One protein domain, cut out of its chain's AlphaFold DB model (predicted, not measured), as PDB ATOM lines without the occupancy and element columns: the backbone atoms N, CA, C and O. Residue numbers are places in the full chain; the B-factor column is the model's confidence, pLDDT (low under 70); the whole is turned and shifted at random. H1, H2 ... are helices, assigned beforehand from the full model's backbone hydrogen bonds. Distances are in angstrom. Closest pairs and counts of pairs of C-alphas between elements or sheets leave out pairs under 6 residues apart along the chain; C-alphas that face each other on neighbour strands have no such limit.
ATOM      1  N   ARG A  45      47.232  -9.943  26.254       96.56
ATOM      2  CA  ARG A  45      45.755 -10.003  26.250       96.56
ATOM      3  C   ARG A  45      45.255 -11.177  25.422       96.56
ATOM      4  O   ARG A  45      45.846 -11.520  24.412       96.56
ATOM      5  N   ALA A  46      44.097 -11.730  25.785       96.62
ATOM      6  CA  ALA A  46      43.424 -12.739  24.959       96.62
ATOM      7  C   ALA A  46      42.880 -12.161  23.637       96.62
ATOM      8  O   ALA A  46      42.807 -12.859  22.631       96.62
ATOM      9  N   LYS A  47      42.488 -10.881  23.652       95.25
ATOM     10  CA  LYS A  47      42.022 -10.120  22.490       95.25
ATOM     11  C   LYS A  47      42.300  -8.629  22.669       95.25
ATOM     12  O   LYS A  47      42.341  -8.127  23.801       95.25
ATOM     13  N   ILE A  48      42.421  -7.930  21.546       95.88
ATOM     14  CA  ILE A  48      42.519  -6.470  21.500       95.88
ATOM     15  C   ILE A  48      41.257  -5.841  22.097       95.88
ATOM     16  O   ILE A  48      40.140  -6.338  21.923       95.88
ATOM     17  N   ASP A  49      41.440  -4.746  22.826       96.50
ATOM     18  CA  ASP A  49      40.329  -3.922  23.278       96.50
ATOM     19  C   ASP A  49      39.768  -3.102  22.107       96.50
ATOM     20  O   ASP A  49      40.480  -2.307  21.487       96.50
ATOM     21  N   ALA A  50      38.482  -3.275  21.803       94.50
ATOM     22  CA  ALA A  50      37.845  -2.617  20.660       94.50
ATOM     23  C   ALA A  50      37.866  -1.082  20.759       94.50
ATOM     24  O   ALA A  50      37.782  -0.400  19.745       94.50
ATOM     25  N   ALA A  51      37.984  -0.540  21.973       94.25
ATOM     26  CA  ALA A  51      37.912   0.887  22.228       94.25
ATOM     27  C   ALA A  51      39.310   1.518  22.353       94.25
ATOM     28  O   ALA A  51      39.519   2.646  21.927       94.25
ATOM     29  N   THR A  52      40.267   0.813  22.952       95.81
ATOM     30  CA  THR A  52      41.551   1.389  23.395       95.81
ATOM     31  C   THR A  52      42.775   0.574  23.005       95.81
ATOM     32  O   THR A  52      43.875   0.897  23.438       95.81
ATOM     33  N   TYR A  53      42.595  -0.492  22.225       96.06
ATOM     34  CA  TYR A  53      43.630  -1.441  21.818       96.06
ATOM     35  C   TYR A  53      44.235  -2.261  22.980       96.06
ATOM     36  O   TYR A  53      44.054  -3.480  23.047       96.06
ATOM     37  N   ILE A  54      44.861  -1.598  23.952       95.69
ATOM     38  CA  ILE A  54      45.602  -2.191  25.076       95.69
ATOM     39  C   ILE A  54      44.788  -2.267  26.391       95.69
ATOM     40  O   ILE A  54      45.160  -2.976  27.337       95.69
ATOM     41  N   GLY A  55      43.620  -1.613  26.428       96.44
ATOM     42  CA  GLY A  55      42.708  -1.539  27.574       96.44
ATOM     43  C   GLY A  55      42.822  -0.222  28.350       96.44
ATOM     44  O   GLY A  55      43.911   0.323  28.509       96.44
ATOM     45  N   SER A  56      41.700   0.264  28.889       93.94
ATOM     46  CA  SER A  56      41.598   1.591  29.517       93.94
ATOM     47  C   SER A  56      42.558   1.823  30.686       93.94
ATOM     48  O   SER A  56      43.165   2.886  30.752       93.94
ATOM     49  N   GLY A  57      42.736   0.844  31.579       96.19
ATOM     50  CA  GLY A  57      43.674   0.973  32.703       96.19
ATOM     51  C   GLY A  57      45.115   1.179  32.230       96.19
ATOM     52  O   GLY A  57      45.804   2.077  32.700       96.19
ATOM     53  N   LYS A  58      45.533   0.435  31.199       96.75
ATOM     54  CA  LYS A  58      46.878   0.578  30.632       96.75
ATOM     55  C   LYS A  58      47.039   1.891  29.861       96.75
ATOM     56  O   LYS A  58      48.103   2.490  29.911       96.75
ATOM     57  N   VAL A  59      45.981   2.391  29.215       96.75
ATOM     58  CA  VAL A  59      45.985   3.738  28.616       96.75
ATOM     59  C   VAL A  59      46.182   4.824  29.674       96.75
ATOM     60  O   VAL A  59      46.928   5.763  29.432       96.75
ATOM     61  N   GLN A  60      45.567   4.696  30.852       96.25
ATOM     62  CA  GLN A  60      45.784   5.640  31.954       96.25
ATOM     63  C   GLN A  60      47.227   5.596  32.469       96.25
ATOM     64  O   GLN A  60      47.810   6.647  32.721       96.25
ATOM     65  N   GLU A  61      47.820   4.402  32.573       96.56
ATOM     66  CA  GLU A  61      49.245   4.249  32.899       96.56
ATOM     67  C   GLU A  61      50.139   4.926  31.849       96.56
ATOM     68  O   GLU A  61      51.028   5.692  32.212       96.56
ATOM     69  N   ILE A  62      49.867   4.714  30.554       97.00
ATOM     70  CA  ILE A  62      50.599   5.364  29.453       97.00
ATOM     71  C   ILE A  62      50.434   6.884  29.516       97.00
ATOM     72  O   ILE A  62      51.414   7.601  29.359       97.00
ATOM     73  N   ALA A  63      49.230   7.394  29.782       96.19
ATOM     74  CA  ALA A  63      48.975   8.830  29.901       96.19
ATOM     75  C   ALA A  63      49.768   9.459  31.060       96.19
ATOM     76  O   ALA A  63      50.357  10.531  30.910       96.19
ATOM     77  N   ALA A  64      49.802   8.785  32.213       96.31
ATOM     78  CA  ALA A  64      50.579   9.224  33.366       96.31
ATOM     79  C   ALA A  64      52.085   9.204  33.064       96.31
ATOM     80  O   ALA A  64      52.780  10.175  33.366       96.31
ATOM     81  N   LEU A  65      52.567   8.143  32.412       96.44
ATOM     82  CA  LEU A  65      53.964   8.003  32.012       96.44
ATOM     83  C   LEU A  65      54.367   9.059  30.976       96.44
ATOM     84  O   LEU A  65      55.411   9.685  31.124       96.44
ATOM     85  N   ALA A  66      53.517   9.318  29.982       95.81
ATOM     86  CA  ALA A  66      53.733  10.350  28.975       95.81
ATOM     87  C   ALA A  66      53.868  11.734  29.612       95.81
ATOM     88  O   ALA A  66      54.784  12.480  29.287       95.81
ATOM     89  N   LYS A  67      53.015  12.050  30.593       94.94
ATOM     90  CA  LYS A  67      53.123  13.295  31.357       94.94
ATOM     91  C   LYS A  67      54.407  13.356  32.187       94.94
ATOM     92  O   LYS A  67      55.032  14.407  32.246       94.94
ATOM     93  N   GLN A  68      54.777  12.259  32.846       95.75
ATOM     94  CA  GLN A  68      55.969  12.197  33.694       95.75
ATOM     95  C   GLN A  68      57.265  12.338  32.889       95.75
ATOM     96  O   GLN A  68      58.210  12.958  33.364       95.75
ATOM     97  N   LEU A  69      57.312  11.737  31.702       94.88
ATOM     98  CA  LEU A  69      58.496  11.688  30.847       94.88
ATOM     99  C   LEU A  69      58.496  12.753  29.739       94.88
ATOM    100  O   LEU A  69      59.370  12.746  28.873       94.88
ATOM    101  N   GLU A  70      57.495  13.634  29.741       93.81
ATOM    102  CA  GLU A  70      57.278  14.650  28.705       93.81
ATOM    103  C   GLU A  70      57.228  14.050  27.284       93.81
ATOM    104  O   GLU A  70      57.640  14.671  26.305       93.81
ATOM    105  N   ALA A  71      56.705  12.825  27.165       94.56
ATOM    106  CA  ALA A  71      56.485  12.181  25.880       94.56
ATOM    107  C   ALA A  71      55.250  12.778  25.208       94.56
ATOM    108  O   ALA A  71      54.146  12.770  25.758       94.56
ATOM    109  N   PRO A  82      39.809   3.443  13.222       91.88
ATOM    110  CA  PRO A  82      39.425   4.847  13.406       91.88
ATOM    111  C   PRO A  82      38.773   5.132  14.770       91.88
ATOM    112  O   PRO A  82      39.016   6.169  15.383       91.88
ATOM    113  N   ALA A  83      37.988   4.178  15.285       92.62
ATOM    114  CA  ALA A  83      37.374   4.279  16.606       92.62
ATOM    115  C   ALA A  83      38.416   4.258  17.738       92.62
ATOM    116  O   ALA A  83      38.308   5.033  18.689       92.62
ATOM    117  N   GLN A  84      39.438   3.404  17.622       95.31
ATOM    118  CA  GLN A  84      40.541   3.351  18.581       95.31
ATOM    119  C   GLN A  84      41.377   4.627  18.526       95.31
ATOM    120  O   GLN A  84      41.651   5.189  19.578       95.31
ATOM    121  N   GLN A  85      41.721   5.124  17.333       92.50
ATOM    122  CA  GLN A  85      42.476   6.373  17.176       92.50
ATOM    123  C   GLN A  85      41.745   7.556  17.820       92.50
ATOM    124  O   GLN A  85      42.325   8.264  18.639       92.50
ATOM    125  N   GLY A  86      40.451   7.726  17.523       91.12
ATOM    126  CA  GLY A  86      39.649   8.803  18.109       91.12
ATOM    127  C   GLY A  86      39.539   8.695  19.631       91.12
ATOM    128  O   GLY A  86      39.658   9.690  20.344       91.12
ATOM    129  N   ARG A  87      39.359   7.478  20.158       94.50
ATOM    130  CA  ARG A  87      39.267   7.271  21.605       94.50
ATOM    131  C   ARG A  87      40.605   7.445  22.315       94.50
ATOM    132  O   ARG A  87      40.632   8.026  23.393       94.50
ATOM    133  N   LEU A  88      41.696   6.961  21.733       94.69
ATOM    134  CA  LEU A  88      43.043   7.127  22.272       94.69
ATOM    135  C   LEU A  88      43.464   8.593  22.240       94.69
ATOM    136  O   LEU A  88      43.922   9.080  23.264       94.69
ATOM    137  N   GLY A  89      43.200   9.325  21.155       91.50
ATOM    138  CA  GLY A  89      43.475  10.764  21.079       91.50
ATOM    139  C   GLY A  89      42.686  11.603  22.093       91.50
ATOM    140  O   GLY A  89      43.146  12.659  22.506       91.50
ATOM    141  N   ALA A  90      41.519  11.133  22.545       91.50
ATOM    142  CA  ALA A  90      40.777  11.782  23.630       91.50
ATOM    143  C   ALA A  90      41.332  11.461  25.032       91.50
ATOM    144  O   ALA A  90      41.115  12.225  25.970       91.50
ATOM    145  N   LEU A  91      42.001  10.315  25.194       92.56
ATOM    146  CA  LEU A  91      42.521   9.833  26.479       92.56
ATOM    147  C   LEU A  91      44.007  10.156  26.684       92.56
ATOM    148  O   LEU A  91      44.458  10.265  27.822       92.56
ATOM    149  N   LEU A  92      44.759  10.285  25.595       91.81
ATOM    150  CA  LEU A  92      46.178  10.594  25.566       91.81
ATOM    151  C   LEU A  92      46.347  12.035  25.094       91.81
ATOM    152  O   LEU A  92      45.887  12.404  24.022       91.81
ATOM    153  N   SER A  93      47.074  12.850  25.855       81.25
ATOM    154  CA  SER A  93      47.480  14.199  25.426       81.25
ATOM    155  C   SER A  93      48.667  14.178  24.447       81.25
ATOM    156  O   SER A  93      49.419  15.144  24.365       81.25
ATOM    157  N   ALA A  94      48.854  13.061  23.743       81.25
ATOM    158  CA  ALA A  94      49.980  12.758  22.874       81.25
ATOM    159  C   ALA A  94      49.473  12.312  21.496       81.25
ATOM    160  O   ALA A  94      48.380  11.749  21.372       81.25
ATOM    161  N   LYS A  95      50.279  12.540  20.457       86.81
ATOM    162  CA  LYS A  95      49.994  12.026  19.114       86.81
ATOM    163  C   LYS A  95      50.025  10.501  19.146       86.81
ATOM    164  O   LYS A  95      50.916   9.910  19.752       86.81
ATOM    165  N   CYS A  96      49.047   9.876  18.503       86.94
ATOM    166  CA  CYS A  96      48.966   8.425  18.383       86.94
ATOM    167  C   CYS A  96      49.332   8.030  16.955       86.94
ATOM    168  O   CYS A  96      48.633   8.428  16.024       86.94
TER     169      CYS A  96
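What this domain is: This is residues 45 to 71 and 82 to 96 of the 103 residues of the protein "GTP-binding protein HflX" of Sporolactobacillus inulinus (UniProt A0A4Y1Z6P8). Two helices stand at a slant to each other and meet over a small patch, where H1 touches H2 with residues 59 to 63 alone and the closest C-alphas are those of Val 59 in H1 and Leu 91, the last residue of H2. A stretch with no named element, residues 45 to 55, leads into H1. The printed part has 42 residues with two named helices, H1 then H2, and no named strand; the class is all helix. It is compact, with a radius of gyration of the C-alphas of 10.3 A, and flat, spanning 29 by 20 by 11 A.

How they stand to each other: H1, residues 56 to 68, touches H2, residues 82 to 91, with residues 59 to 63 alone. Their closest C-alphas, those of Val 59 and Leu 91, are 7.3 A apart. They run the same way at a steep tilt of 51 degrees. In H1 and H2 every O i to N i+4 pair is within hydrogen-bond range.

Where its parts are: H1 is 18.3 A long, from C-alpha 56 at (41.598, 1.591, 29.517). H2 is 14.3 A long and ends at C-alpha 91 at (42.521, 9.833, 26.479).

The domain as a whole: The C-alphas farthest apart, those of Ala 46 and Glu 70, are 30.9 A apart. Residues 72 to 81 are not printed; C-alphas 71 and 82 are 22.4 A apart across this cut, which lies in the link from H1 to H2. No printed residue has a pLDDT under 70.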